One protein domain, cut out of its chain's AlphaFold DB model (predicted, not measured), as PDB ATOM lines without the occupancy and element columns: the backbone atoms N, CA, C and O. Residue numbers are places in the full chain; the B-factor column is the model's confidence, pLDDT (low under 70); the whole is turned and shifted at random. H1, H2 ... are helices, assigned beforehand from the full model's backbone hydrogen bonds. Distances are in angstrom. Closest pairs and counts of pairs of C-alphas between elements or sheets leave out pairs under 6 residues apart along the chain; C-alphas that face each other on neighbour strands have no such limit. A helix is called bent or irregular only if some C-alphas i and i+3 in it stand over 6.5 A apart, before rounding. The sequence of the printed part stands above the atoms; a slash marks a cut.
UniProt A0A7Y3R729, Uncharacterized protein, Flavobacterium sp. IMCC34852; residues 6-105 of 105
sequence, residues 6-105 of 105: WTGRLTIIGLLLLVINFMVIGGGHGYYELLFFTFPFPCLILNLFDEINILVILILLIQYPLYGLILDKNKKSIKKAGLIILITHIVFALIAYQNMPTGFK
ATOM      1  N   TRP A   6     -27.511  27.119   7.508       96.69
ATOM      2  CA  TRP A   6     -28.125  25.902   6.964       96.69
ATOM      3  C   TRP A   6     -28.127  25.884   5.443       96.69
ATOM      4  O   TRP A   6     -27.893  24.828   4.862       96.69
ATOM      5  N   THR A   7     -28.301  27.043   4.811       97.62
ATOM      6  CA  THR A   7     -28.163  27.225   3.361       97.62
ATOM      7  C   THR A   7     -26.793  26.755   2.890       97.62
ATOM      8  O   THR A   7     -26.720  25.878   2.033       97.62
ATOM      9  N   GLY A   8     -25.705  27.245   3.497       97.31
ATOM     10  CA  GLY A   8     -24.347  26.830   3.126       97.31
ATOM     11  C   GLY A   8     -24.103  25.332   3.331       97.31
ATOM     12  O   GLY A   8     -23.622  24.651   2.430       97.31
ATOM     13  N   ARG A   9     -24.506  24.789   4.488       97.56
ATOM     14  CA  ARG A   9     -24.349  23.357   4.803       97.56
ATOM     15  C   ARG A   9     -25.095  22.455   3.827       97.56
ATOM     16  O   ARG A   9     -24.510  21.506   3.318       97.56
ATOM     17  N   LEU A  10     -26.370  22.742   3.567       97.94
ATOM     18  CA  LEU A  10     -27.173  21.922   2.664       97.94
ATOM     19  C   LEU A  10     -26.744  22.093   1.209       97.94
ATOM     20  O   LEU A  10     -26.788  21.119   0.478       97.94
ATOM     21  N   THR A  11     -26.236  23.261   0.811       98.19
ATOM     22  CA  THR A  11     -25.618  23.432  -0.515       98.19
ATOM     23  C   THR A  11     -24.435  22.480  -0.699       98.19
ATOM     24  O   THR A  11     -24.387  21.756  -1.688       98.19
ATOM     25  N   ILE A  12     -23.517  22.415   0.274       98.19
ATOM     26  CA  ILE A  12     -22.365  21.499   0.221       98.19
ATOM     27  C   ILE A  12     -22.833  20.039   0.188       98.19
ATOM     28  O   ILE A  12     -22.360  19.266  -0.640       98.19
ATOM     29  N   ILE A  13     -23.788  19.664   1.046       98.06
ATOM     30  CA  ILE A  13     -24.353  18.305   1.061       98.06
ATOM     31  C   ILE A  13     -25.010  17.970  -0.282       98.06
ATOM     32  O   ILE A  13     -24.770  16.894  -0.816       98.06
ATOM     33  N   GLY A  14     -25.790  18.890  -0.853       97.94
ATOM     34  CA  GLY A  14     -26.425  18.714  -2.157       97.94
ATOM     35  C   GLY A  14     -25.404  18.491  -3.270       97.94
ATOM     36  O   GLY A  14     -25.557  17.564  -4.055       97.94
ATOM     37  N   LEU A  15     -24.316  19.266  -3.301       97.94
ATOM     38  CA  LEU A  15     -23.240  19.072  -4.280       97.94
ATOM     39  C   LEU A  15     -22.536  17.717  -4.115       97.94
ATOM     40  O   LEU A  15     -22.273  17.043  -5.107       97.94
ATOM     41  N   LEU A  16     -22.269  17.286  -2.879       98.00
ATOM     42  CA  LEU A  16     -21.680  15.967  -2.622       98.00
ATOM     43  C   LEU A  16     -22.614  14.836  -3.062       98.00
ATOM     44  O   LEU A  16     -22.168  13.893  -3.711       98.00
ATOM     45  N   LEU A  17     -23.910  14.942  -2.759       97.62
ATOM     46  CA  LEU A  17     -24.909  13.974  -3.209       97.62
ATOM     47  C   LEU A  17     -25.010  13.938  -4.732       97.62
ATOM     48  O   LEU A  17     -25.143  12.855  -5.292       97.62
ATOM     49  N   LEU A  18     -24.903  15.079  -5.414       96.25
ATOM     50  CA  LEU A  18     -24.880  15.120  -6.874       96.25
ATOM     51  C   LEU A  18     -23.681  14.342  -7.442       96.25
ATOM     52  O   LEU A  18     -23.856  13.536  -8.353       96.25
ATOM     53  N   VAL A  19     -22.486  14.527  -6.871       96.00
ATOM     54  CA  VAL A  19     -21.283  13.776  -7.274       96.00
ATOM     55  C   VAL A  19     -21.457  12.277  -7.029       96.00
ATOM     56  O   VAL A  19     -21.143  11.477  -7.907       96.00
ATOM     57  N   ILE A  20     -21.996  11.889  -5.870       95.94
ATOM     58  CA  ILE A  20     -22.266  10.480  -5.548       95.94
ATOM     59  C   ILE A  20     -23.240   9.878  -6.566       95.94
ATOM     60  O   ILE A  20     -22.967   8.815  -7.112       95.94
ATOM     61  N   ASN A  21     -24.342  10.568  -6.869       95.19
ATOM     62  CA  ASN A  21     -25.303  10.112  -7.873       95.19
ATOM     63  C   ASN A  21     -24.658   9.938  -9.245       95.19
ATOM     64  O   ASN A  21     -24.871   8.920  -9.893       95.19
ATOM     65  N   PHE A  22     -23.829  10.892  -9.671       93.00
ATOM     66  CA  PHE A  22     -23.116  10.792 -10.939       93.00
ATOM     67  C   PHE A  22     -22.211   9.552 -11.003       93.00
ATOM     68  O   PHE A  22     -22.195   8.852 -12.015       93.00
ATOM     69  N   MET A  23     -21.502   9.240  -9.912       93.56
ATOM     70  CA  MET A  23     -20.682   8.027  -9.820       93.56
ATOM     71  C   MET A  23     -21.529   6.747  -9.868       93.56
ATOM     72  O   MET A  23     -21.139   5.795 -10.535       93.56
ATOM     73  N   VAL A  24     -22.686   6.728  -9.197       93.44
ATOM     74  CA  VAL A  24     -23.582   5.558  -9.137       93.44
ATOM     75  C   VAL A  24     -24.296   5.306 -10.470       93.44
ATOM     76  O   VAL A  24     -24.436   4.156 -10.877       93.44
ATOM     77  N   ILE A  25     -24.692   6.366 -11.180       92.00
ATOM     78  CA  ILE A  25     -25.329   6.290 -12.504       92.00
ATOM     79  C   ILE A  25     -24.318   5.903 -13.598       92.00
ATOM     80  O   ILE A  25     -24.713   5.438 -14.665       92.00
ATOM     81  N   GLY A  26     -23.011   6.076 -13.372       83.75
ATOM     82  CA  GLY A  26     -21.969   5.529 -14.246       83.75
ATOM     83  C   GLY A  26     -22.104   5.942 -15.716       83.75
ATOM     84  O   GLY A  26     -22.111   5.090 -16.599       83.75
ATOM     85  N   GLY A  27     -22.275   7.240 -15.991       75.00
ATOM     86  CA  GLY A  27     -22.396   7.759 -17.362       75.00
ATOM     87  C   GLY A  27     -23.707   7.417 -18.083       75.00
ATOM     88  O   GLY A  27     -23.821   7.694 -19.271       75.00
ATOM     89  N   GLY A  28     -24.690   6.850 -17.377       76.00
ATOM     90  CA  GLY A  28     -26.038   6.603 -17.889       76.00
ATOM     91  C   GLY A  28     -26.488   5.136 -17.864       76.00
ATOM     92  O   GLY A  28     -27.579   4.827 -18.340       76.00
ATOM     93  N   HIS A  29     -25.667   4.236 -17.319       78.94
ATOM     94  CA  HIS A  29     -25.908   2.785 -17.318       78.94
ATOM     95  C   HIS A  29     -26.056   2.169 -15.918       78.94
ATOM     96  O   HIS A  29     -26.182   0.953 -15.792       78.94
ATOM     97  N   GLY A  30     -25.966   2.983 -14.872       84.44
ATOM     98  CA  GLY A  30     -26.042   2.558 -13.481       84.44
ATOM     99  C   GLY A  30     -27.419   2.766 -12.855       84.44
ATOM    100  O   GLY A  30     -28.422   2.943 -13.539       84.44
ATOM    101  N   TYR A  31     -27.437   2.761 -11.525       88.25
ATOM    102  CA  TYR A  31     -28.652   2.825 -10.715       88.25
ATOM    103  C   TYR A  31     -29.146   4.267 -10.573       88.25
ATOM    104  O   TYR A  31     -28.487   5.111  -9.958       88.25
ATOM    105  N   TYR A  32     -30.316   4.559 -11.131       90.62
ATOM    106  CA  TYR A  32     -30.927   5.886 -11.071       90.62
ATOM    107  C   TYR A  32     -31.761   6.103  -9.810       90.62
ATOM    108  O   TYR A  32     -32.070   7.240  -9.469       90.62
ATOM    109  N   GLU A  33     -32.105   5.050  -9.075       91.81
ATOM    110  CA  GLU A  33     -32.994   5.096  -7.914       91.81
ATOM    111  C   GLU A  33     -32.478   6.066  -6.848       91.81
ATOM    112  O   GLU A  33     -33.248   6.828  -6.260       91.81
ATOM    113  N   LEU A  34     -31.156   6.115  -6.657       93.75
ATOM    114  CA  LEU A  34     -30.529   7.052  -5.728       93.75
ATOM    115  C   LEU A  34     -30.841   8.515  -6.083       93.75
ATOM    116  O   LEU A  34     -31.059   9.327  -5.178       93.75
ATOM    117  N   LEU A  35     -30.930   8.847  -7.375       94.94
ATOM    118  CA  LEU A  35     -31.223  10.202  -7.844       94.94
ATOM    119  C   LEU A  35     -32.654  10.580  -7.486       94.94
ATOM    120  O   LEU A  35     -32.883  11.674  -6.982       94.94
ATOM    121  N   PHE A  36     -33.595   9.654  -7.643       95.31
ATOM    122  CA  PHE A  36     -34.996   9.867  -7.285       95.31
ATOM    123  C   PHE A  36     -35.194  10.052  -5.776       95.31
ATOM    124  O   PHE A  36     -36.017  10.869  -5.358       95.31
ATOM    125  N   PHE A  37     -34.408   9.355  -4.950       96.31
ATOM    126  CA  PHE A  37     -34.469   9.507  -3.496       96.31
ATOM    127  C   PHE A  37     -33.760  10.748  -2.963       96.31
ATOM    128  O   PHE A  37     -34.145  11.249  -1.912       96.31
ATOM    129  N   THR A  38     -32.731  11.243  -3.648       97.44
ATOM    130  CA  THR A  38     -31.950  12.405  -3.187       97.44
ATOM    131  C   THR A  38     -32.378  13.707  -3.865       97.44
ATOM    132  O   THR A  38     -32.315  14.779  -3.268       97.44
ATOM    133  N   PHE A  39     -32.905  13.647  -5.082       97.81
ATOM    134  CA  PHE A  39     -33.345  14.790  -5.878       97.81
ATOM    135  C   PHE A  39     -34.764  14.583  -6.421       97.81
ATOM    136  O   PHE A  39     -34.981  14.569  -7.633       97.81
ATOM    137  N   PRO A  40     -35.767  14.481  -5.530       97.75
ATOM    138  CA  PRO A  40     -37.129  14.174  -5.935       97.75
ATOM    139  C   PRO A  40     -37.764  15.251  -6.814       97.75
ATOM    140  O   PRO A  40     -38.480  14.917  -7.748       97.75
ATOM    141  N   PHE A  41     -37.517  16.544  -6.572       97.94
ATOM    142  CA  PHE A  41     -38.175  17.589  -7.367       97.94
ATOM    143  C   PHE A  41     -37.646  17.711  -8.799       97.94
ATOM    144  O   PHE A  41     -38.469  17.826  -9.707       97.94
ATOM    145  N   PRO A  42     -36.323  17.659  -9.046       97.00
ATOM    146  CA  PRO A  42     -35.799  17.519 -10.403       97.00
ATOM    147  C   PRO A  42     -36.373  16.292 -11.109       97.00
ATOM    148  O   PRO A  42     -36.794  16.402 -12.256       97.00
ATOM    149  N   CYS A  43     -36.456  15.156 -10.410       96.25
ATOM    150  CA  CYS A  43     -37.013  13.923 -10.956       96.25
ATOM    151  C   CYS A  43     -38.511  14.027 -11.272       96.25
ATOM    152  O   CYS A  43     -38.945  13.503 -12.286       96.25
ATOM    153  N   LEU A  44     -39.310  14.755 -10.488       96.06
ATOM    154  CA  LEU A  44     -40.709  15.019 -10.856       96.06
ATOM    155  C   LEU A  44     -40.821  15.796 -12.165       96.06
ATOM    156  O   LEU A  44     -41.712  15.518 -12.957       96.06
ATOM    157  N   ILE A  45     -39.938  16.771 -12.387       94.75
ATOM    158  CA  ILE A  45     -39.911  17.524 -13.645       94.75
ATOM    159  C   ILE A  45     -39.443  16.617 -14.781       94.75
ATOM    160  O   ILE A  45     -40.058  16.624 -15.840       94.75
ATOM    161  N   LEU A  46     -38.412  15.804 -14.550       93.31
ATOM    162  CA  LEU A  46     -37.954  14.809 -15.516       93.31
ATOM    163  C   LEU A  46     -39.104  13.889 -15.948       93.31
ATOM    164  O   LEU A  46     -39.303  13.713 -17.139       93.31
ATOM    165  N   ASN A  47     -39.919  13.397 -15.011       93.38
ATOM    166  CA  ASN A  47     -41.074  12.544 -15.316       93.38
ATOM    167  C   ASN A  47     -42.156  13.238 -16.167       93.38
ATOM    168  O   ASN A  47     -42.991  12.561 -16.755       93.38
ATOM    169  N   LEU A  48     -42.208  14.575 -16.183       92.00
ATOM    170  CA  LEU A  48     -43.189  15.333 -16.969       92.00
ATOM    171  C   LEU A  48     -42.731  15.584 -18.406       92.00
ATOM    172  O   LEU A  48     -43.573  15.758 -19.283       92.00
ATOM    173  N   PHE A  49     -41.419  15.662 -18.630       89.88
ATOM    174  CA  PHE A  49     -40.841  16.036 -19.922       89.88
ATOM    175  C   PHE A  49     -40.048  14.903 -20.586       89.88
ATOM    176  O   PHE A  49     -39.656  15.053 -21.736       89.88
ATOM    177  N   ASP A  50     -39.799  13.798 -19.877       86.94
ATOM    178  CA  ASP A  50     -38.972  12.654 -20.294       86.94
ATOM    179  C   ASP A  50     -37.549  13.025 -20.762       86.94
ATOM    180  O   ASP A  50     -36.844  12.226 -21.376       86.94
ATOM    181  N   GLU A  51     -37.081  14.229 -20.427       86.00
ATOM    182  CA  GLU A  51     -35.768  14.736 -20.812       86.00
ATOM    183  C   GLU A  51     -35.137  15.602 -19.715       86.00
ATOM    184  O   GLU A  51     -35.811  16.294 -18.942       86.00
ATOM    185  N   ILE A  52     -33.802  15.607 -19.667       88.44
ATOM    186  CA  ILE A  52     -33.043  16.519 -18.808       88.44
ATOM    187  C   ILE A  52     -32.960  17.874 -19.511       88.44
ATOM    188  O   ILE A  52     -32.004  18.173 -20.226       88.44
ATOM    189  N   ASN A  53     -33.974  18.707 -19.303       92.19
ATOM    190  CA  ASN A  53     -33.972  20.084 -19.783       92.19
ATOM    191  C   ASN A  53     -33.377  21.059 -18.749       92.19
ATOM    192  O   ASN A  53     -33.046  20.708 -17.612       92.19
ATOM    193  N   ILE A  54     -33.258  22.327 -19.146       94.81
ATOM    194  CA  ILE A  54     -32.688  23.376 -18.294       94.81
ATOM    195  C   ILE A  54     -33.440  23.542 -16.963       94.81
ATOM    196  O   ILE A  54     -32.815  23.847 -15.949       94.81
ATOM    197  N   LEU A  55     -34.757  23.300 -16.924       95.12
ATOM    198  CA  LEU A  55     -35.538  23.402 -15.689       95.12
ATOM    199  C   LEU A  55     -35.148  22.303 -14.700       95.12
ATOM    200  O   LEU A  55     -34.962  22.601 -13.521       95.12
ATOM    201  N   VAL A  56     -34.952  21.066 -15.172       95.25
ATOM    202  CA  VAL A  56     -34.465  19.953 -14.338       95.25
ATOM    203  C   VAL A  56     -33.133  20.328 -13.689       95.25
ATOM    204  O   VAL A  56     -32.992  20.217 -12.472       95.25
ATOM    205  N   ILE A  57     -32.186  20.856 -14.473       95.31
ATOM    206  CA  ILE A  57     -30.855  21.259 -13.987       95.31
ATOM    207  C   ILE A  57     -30.955  22.393 -12.957       95.31
ATOM    208  O   ILE A  57     -30.296  22.353 -11.917       95.31
ATOM    209  N   LEU A  58     -31.795  23.401 -13.201       96.94
ATOM    210  CA  LEU A  58     -31.967  24.515 -12.266       96.94
ATOM    211  C   LEU A  58     -32.539  24.046 -10.926       96.94
ATOM    212  O   LEU A  58     -32.018  24.412  -9.870       96.94
ATOM    213  N   ILE A  59     -33.574  23.207 -10.950       97.44
ATOM    214  CA  ILE A  59     -34.158  22.656  -9.722       97.44
ATOM    215  C   ILE A  59     -33.164  21.728  -9.018       97.44
ATOM    216  O   ILE A  59     -33.088  21.759  -7.789       97.44
ATOM    217  N   LEU A  60     -32.351  20.974  -9.765       96.69
ATOM    218  CA  LEU A  60     -31.315  20.089  -9.222       96.69
ATOM    219  C   LEU A  60     -30.314  20.864  -8.369       96.69
ATOM    220  O   LEU A  60     -30.019  20.471  -7.240       96.69
ATOM    221  N   LEU A  61     -29.856  22.010  -8.872       97.12
ATOM    222  CA  LEU A  61     -28.898  22.862  -8.172       97.12
ATOM    223  C   LEU A  61     -29.532  23.644  -7.011       97.12
ATOM    224  O   LEU A  61     -28.865  23.895  -6.009       97.12
ATOM    225  N   ILE A  62     -30.808  24.028  -7.116       97.75
ATOM    226  CA  ILE A  62     -31.475  24.909  -6.141       97.75
ATOM    227  C   ILE A  62     -32.144  24.140  -4.993       97.75
ATOM    228  O   ILE A  62     -32.301  24.711  -3.911       97.75
ATOM    229  N   GLN A  63     -32.505  22.864  -5.170       98.19
ATOM    230  CA  GLN A  63     -33.273  22.080  -4.191       98.19
ATOM    231  C   GLN A  63     -32.719  22.187  -2.758       98.19
ATOM    232  O   GLN A  63     -33.431  22.585  -1.832       98.19
ATOM    233  N   TYR A  64     -31.444  21.851  -2.560       98.38
ATOM    234  CA  TYR A  64     -30.826  21.844  -1.234       98.38
ATOM    235  C   TYR A  64     -30.520  23.245  -0.672       98.38
ATOM    236  O   TYR A  64     -30.799  23.471   0.513       98.38
ATOM    237  N   PRO A  65     -30.018  24.214  -1.466       98.06
ATOM    238  CA  PRO A  65     -29.973  25.612  -1.040       98.06
ATOM    239  C   PRO A  65     -31.332  26.128  -0.554       98.06
ATOM    240  O   PRO A  65     -31.406  26.804   0.472       98.06
ATOM    241  N   LEU A  66     -32.424  25.766  -1.237       98.19
ATOM    242  CA  LEU A  66     -33.773  26.182  -0.867       98.19
ATOM    243  C   LEU A  66     -34.213  25.570   0.468       98.19
ATOM    244  O   LEU A  66     -34.758  26.287   1.310       98.19
ATOM    245  N   TYR A  67     -33.919  24.290   0.719       98.31
ATOM    246  CA  TYR A  67     -34.139  23.673   2.033       98.31
ATOM    247  C   TYR A  67     -33.411  24.428   3.142       98.31
ATOM    248  O   TYR A  67     -34.016  24.780   4.158       98.31
ATOM    249  N   GLY A  68     -32.130  24.736   2.940       97.75
ATOM    250  CA  GLY A  68     -31.356  25.486   3.922       97.75
ATOM    251  C   GLY A  68     -31.873  26.903   4.129       97.75
ATOM    252  O   GLY A  68     -31.973  27.343   5.274       97.75
ATOM    253  N   LEU A  69     -32.325  27.570   3.067       97.81
ATOM    254  CA  LEU A  69     -32.940  28.892   3.159       97.81
ATOM    255  C   LEU A  69     -34.244  28.857   3.965       97.81
ATOM    256  O   LEU A  69     -34.501  29.763   4.762       97.81
ATOM    257  N   ILE A  70     -35.071  27.822   3.788       97.25
ATOM    258  CA  ILE A  70     -36.298  27.626   4.572       97.25
ATOM    259  C   ILE A  70     -35.949  27.427   6.052       97.25
ATOM    260  O   ILE A  70     -36.573  28.060   6.907       97.25
ATOM    261  N   LEU A  71     -34.932  26.622   6.374       97.44
ATOM    262  CA  LEU A  71     -34.477  26.424   7.756       97.44
ATOM    263  C   LEU A  71     -33.922  27.718   8.373       97.44
ATOM    264  O   LEU A  71     -34.293  28.076   9.492       97.44
ATOM    265  N   ASP A  72     -33.098  28.461   7.633       96.56
ATOM    266  CA  ASP A  72     -32.512  29.725   8.089       96.56
ATOM    267  C   ASP A  72     -33.563  30.830   8.280       96.56
ATOM    268  O   ASP A  72     -33.408  31.691   9.149       96.56
ATOM    269  N   LYS A  73     -34.663  30.811   7.514       95.94
ATOM    270  CA  LYS A  73     -35.811  31.711   7.725       95.94
ATOM    271  C   LYS A  73     -36.668  31.305   8.929       95.94
ATOM    272  O   LYS A  73     -37.288  32.173   9.535       95.94
ATOM    273  N   ASN A  74     -36.665  30.028   9.314       95.81
ATOM    274  CA  ASN A  74     -37.520  29.462  10.365       95.81
ATOM    275  C   ASN A  74     -36.736  29.014  11.614       95.81
ATOM    276  O   ASN A  74     -37.103  28.040  12.264       95.81
ATOM    277  N   LYS A  75     -35.668  29.730  12.003       91.81
ATOM    278  CA  LYS A  75     -34.779  29.319  13.115       91.81
ATOM    279  C   LYS A  75     -35.503  29.028  14.436       91.81
ATOM    280  O   LYS A  75     -35.153  28.069  15.115       91.81
ATOM    281  N   LYS A  76     -36.527  29.817  14.787       94.00
ATOM    282  CA  LYS A  76     -37.316  29.626  16.023       94.00
ATOM    283  C   LYS A  76     -38.125  28.320  16.029       94.00
ATOM    284  O   LYS A  76     -38.451  27.808  17.091       94.00
ATOM    285  N   SER A  77     -38.435  27.778  14.854       95.19
ATOM    286  CA  SER A  77     -39.251  26.578  14.649       95.19
ATOM    287  C   SER A  77     -38.528  25.546  13.777       95.19
ATOM    288  O   SER A  77     -39.164  24.764  13.071       95.19
ATOM    289  N   ILE A  78     -37.191  25.506  13.850       95.75
ATOM    290  CA  ILE A  78     -36.350  24.741  12.921       95.75
ATOM    291  C   ILE A  78     -36.703  23.252  12.867       95.75
ATOM    292  O   ILE A  78     -36.708  22.669  11.790       95.75
ATOM    293  N   LYS A  79     -37.078  22.649  14.005       96.75
ATOM    294  CA  LYS A  79     -37.516  21.245  14.063       96.75
ATOM    295  C   LYS A  79     -38.782  21.012  13.236       96.75
ATOM    296  O   LYS A  79     -38.842  20.058  12.472       96.75
ATOM    297  N   LYS A  80     -39.772  21.906  13.351       97.88
ATOM    298  CA  LYS A  80     -41.020  21.837  12.579       97.88
ATOM    299  C   LYS A  80     -40.748  22.050  11.090       97.88
ATOM    300  O   LYS A  80     -41.243  21.284  10.276       97.88
ATOM    301  N   ALA A  81     -39.941  23.054  10.742       97.75
ATOM    302  CA  ALA A  81     -39.562  23.315   9.354       97.75
ATOM    303  C   ALA A  81     -38.802  22.128   8.736       97.75
ATOM    304  O   ALA A  81     -39.127  21.707   7.631       97.75
ATOM    305  N   GLY A  82     -37.849  21.548   9.470       98.06
ATOM    306  CA  GLY A  82     -37.109  20.361   9.047       98.06
ATOM    307  C   GLY A  82     -38.001  19.138   8.867       98.06
ATOM    308  O   GLY A  82     -37.869  18.448   7.863       98.06
ATOM    309  N   LEU A  83     -38.950  18.905   9.779       98.38
ATOM    310  CA  LEU A  83     -39.912  17.810   9.651       98.38
ATOM    311  C   LEU A  83     -40.805  17.976   8.415       98.38
ATOM    312  O   LEU A  83     -41.012  17.012   7.690       98.38
ATOM    313  N   ILE A  84     -41.291  19.194   8.146       98.25
ATOM    314  CA  ILE A  84     -42.078  19.484   6.939       98.25
ATOM    315  C   ILE A  84     -41.240  19.207   5.687       98.25
ATOM    316  O   ILE A  84     -41.694  18.466   4.825       98.25
ATOM    317  N   ILE A  85     -40.010  19.732   5.612       98.44
ATOM    318  CA  ILE A  85     -39.103  19.479   4.481       98.44
ATOM    319  C   ILE A  85     -38.887  17.977   4.287       98.44
ATOM    320  O   ILE A  85     -39.002  17.500   3.165       98.44
ATOM    321  N   LEU A  86     -38.608  17.235   5.364       98.38
ATOM    322  CA  LEU A  86     -38.356  15.796   5.308       98.38
ATOM    323  C   LEU A  86     -39.578  15.020   4.804       98.38
ATOM    324  O   LEU A  86     -39.442  14.210   3.893       98.38
ATOM    325  N   ILE A  87     -40.765  15.283   5.359       98.56
ATOM    326  CA  ILE A  87     -42.011  14.629   4.931       98.56
ATOM    327  C   ILE A  87     -42.285  14.942   3.463       98.56
ATOM    328  O   ILE A  87     -42.525  14.031   2.677       98.56
ATOM    329  N   THR A  88     -42.208  16.217   3.076       98.31
ATOM    330  CA  THR A  88     -42.402  16.644   1.689       98.31
ATOM    331  C   THR A  88     -41.403  15.953   0.760       98.31
ATOM    332  O   THR A  88     -41.808  15.405  -0.257       98.31
ATOM    333  N   HIS A  89     -40.124  15.913   1.125       98.44
ATOM    334  CA  HIS A  89     -39.080  15.257   0.343       98.44
ATOM    335  C   HIS A  89     -39.356  13.761   0.150       98.44
ATOM    336  O   HIS A  89     -39.333  13.290  -0.979       98.44
ATOM    337  N   ILE A  90     -39.683  13.032   1.223       98.31
ATOM    338  CA  ILE A  90     -39.981  11.593   1.158       98.31
ATOM    339  C   ILE A  90     -41.216  11.328   0.295       98.31
ATOM    340  O   ILE A  90     -41.172  10.472  -0.583       98.31
ATOM    341  N   VAL A  91     -42.309  12.067   0.512       98.44
ATOM    342  CA  VAL A  91     -43.546  11.899  -0.268       98.44
ATOM    343  C   VAL A  91     -43.269  12.105  -1.754       98.44
ATOM    344  O   VAL A  91     -43.645  11.272  -2.575       98.44
ATOM    345  N   PHE A  92     -42.565  13.179  -2.108       98.12
ATOM    346  CA  PHE A  92     -42.260  13.465  -3.503       98.12
ATOM    347  C   PHE A  92     -41.201  12.536  -4.100       98.12
ATOM    348  O   PHE A  92     -41.285  12.257  -5.289       98.12
ATOM    349  N   ALA A  93     -40.273  11.994  -3.309       98.00
ATOM    350  CA  ALA A  93     -39.352  10.947  -3.755       98.00
ATOM    351  C   ALA A  93     -40.093   9.668  -4.132       98.00
ATOM    352  O   ALA A  93     -39.842   9.104  -5.192       98.00
ATOM    353  N   LEU A  94     -41.060   9.249  -3.311       97.56
ATOM    354  CA  LEU A  94     -41.892   8.087  -3.614       97.56
ATOM    355  C   LEU A  94     -42.724   8.312  -4.881       97.56
ATOM    356  O   LEU A  94     -42.749   7.442  -5.746       97.56
ATOM    357  N   ILE A  95     -43.350   9.485  -5.021       97.44
ATOM    358  CA  ILE A  95     -44.110   9.838  -6.230       97.44
ATOM    359  C   ILE A  95     -43.192   9.854  -7.456       97.44
ATOM    360  O   ILE A  95     -43.538   9.266  -8.479       97.44
ATOM    361  N   ALA A  96     -42.028  10.499  -7.368       96.38
ATOM    362  CA  ALA A  96     -41.082  10.573  -8.472       96.38
ATOM    363  C   ALA A  96     -40.631   9.169  -8.895       96.38
ATOM    364  O   ALA A  96     -40.685   8.842 -10.076       96.38
ATOM    365  N   TYR A  97     -40.244   8.330  -7.934       95.31
ATOM    366  CA  TYR A  97     -39.762   6.976  -8.190       95.31
ATOM    367  C   TYR A  97     -40.840   6.072  -8.804       95.31
ATOM    368  O   TYR A  97     -40.585   5.353  -9.766       95.31
ATOM    369  N   GLN A  98     -42.080   6.136  -8.311       94.75
ATOM    370  CA  GLN A  98     -43.188   5.353  -8.873       94.75
ATOM    371  C   GLN A  98     -43.501   5.721 -10.330       94.75
ATOM    372  O   GLN A  98     -43.891   4.856 -11.113       94.75
ATOM    373  N   ASN A  99     -43.303   6.991 -10.689       93.62
ATOM    374  CA  ASN A  99     -43.562   7.532 -12.025       93.62
ATOM    375  C   ASN A  99     -42.286   7.659 -12.873       93.62
ATOM    376  O   ASN A  99     -42.286   8.355 -13.881       93.62
ATOM    377  N   MET A 100     -41.200   7.011 -12.455       90.50
ATOM    378  CA  MET A 100     -39.926   6.999 -13.163       90.50
ATOM    379  C   MET A 100     -40.106   6.484 -14.604       90.50
ATOM    380  O   MET A 100     -40.714   5.418 -14.782       90.50
ATOM    381  N   PRO A 101     -39.595   7.187 -15.633       83.88
ATOM    382  CA  PRO A 101     -39.730   6.747 -17.015       83.88
ATOM    383  C   PRO A 101     -38.990   5.429 -17.236       83.88
ATOM    384  O   PRO A 101     -37.961   5.163 -16.615       83.88
ATOM    385  N   THR A 102     -39.494   4.593 -18.145       78.31
ATOM    386  CA  THR A 102     -38.931   3.256 -18.409       78.31
ATOM    387  C   THR A 102     -37.475   3.289 -18.858       78.31
ATOM    388  O   THR A 102     -36.752   2.350 -18.562       78.31
ATOM    389  N   GLY A 103     -37.029   4.365 -19.514       73.56
ATOM    390  CA  GLY A 103     -35.629   4.539 -19.918       73.56
ATOM    391  C   GLY A 103     -34.641   4.702 -18.757       73.56
ATOM    392  O   GLY A 103     -33.439   4.626 -18.985       73.56
ATOM    393  N   PHE A 104     -35.135   4.921 -17.536       73.62
ATOM    394  CA  PHE A 104     -34.315   5.050 -16.333       73.62
ATOM    395  C   PHE A 104     -34.491   3.871 -15.354       73.62
ATOM    396  O   PHE A 104     -33.738   3.801 -14.387       73.62
ATOM    397  N   LYS A 105     -35.481   2.988 -15.570       68.56
ATOM    398  CA  LYS A 105     -35.767   1.827 -14.707       68.56
ATOM    399  C   LYS A 105     -34.788   0.674 -14.900       68.56
ATOM    400  O   LYS A 105     -34.265   0.521 -16.025       68.56
TER     401      LYS A 105
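What this domain is: This is residues 6 to 105 of the 105 residues of an uncharacterized protein of Flavobacterium sp. IMCC34852 (UniProt A0A7Y3R729). Two long helices, H5 and H1, run in nearly the same direction along the long axis with a gap between them; arm H4b packs on both at one end of the gap, short H2 at the other. At the H2 end the hairpin of H3 and H4a lies off to one side, H3 packing on H5. The printed part has 100 residues with five named helices, H1 to H5 in chain order, and no named strand: all helix, mostly aligned. It is compact, radius of gyration of the C-alphas 13.8 A, and elongated, spanning 44 by 23 by 21 A.

Where its parts are: Find C-alpha 75 at (-34.779, 29.319, 13.115); from there H5 runs 33.6 A to residue 98, with a kink of 32 degrees near residue 82. H1, residues 6 to 28, starts at (-28.125, 25.902, 6.964) and covers 31.5 A, with a kink of 45 degrees near residue 22. Both are irregular: C-alphas 76 and 79, and 24 and 27, are 8.6 A apart. H2 is residues 33 to 38, H3 residues 40 to 49. H4, residues 54 to 73, is one helix by its hydrogen bonds but bent, C-alphas 61 and 64 being 7.3 A apart; its arms are H4a, 54 to 61, and H4b, 64 to 73.

How they stand to each other: Start at H5: its residues 78 to 85 touch H4b, a hairpin at a shallow tilt of 27 degrees, closest C-alphas Leu 71 and Ile 78, 5.7 A. Its residues 90 to 97 touch H2, closest C-alphas Phe 37 and Ala 93, 5.1 A. H3 touches it at 38 degrees, only just steep, closest C-alphas Pro 40 and Ala 93, 4.5 A. H3 and H4a form a hairpin, closest C-alphas Pro 42 and Val 56, 4.8 A. H1 touches H4b with residues 6 to 14, closest C-alphas Thr 7 and Gly 68, 3.7 A, and H2 with residues 17 to 24, closest C-alphas Asn 21 and Leu 35, 5.9 A. H1 and H5 are apart. Every O i to N i+4 pair is within hydrogen-bond range in H2, H3, H4a and H4b; H1 has 17 of 19, H5 18 of 20.

The domain as a whole: The C-alphas of His 29 and Lys 76 are the two farthest apart, 44.3 A. The printed part has no cut, and its four links between helices are tight. Mean pLDDT of the printed part is 94.0; residue 105, the chain's last, is under 70.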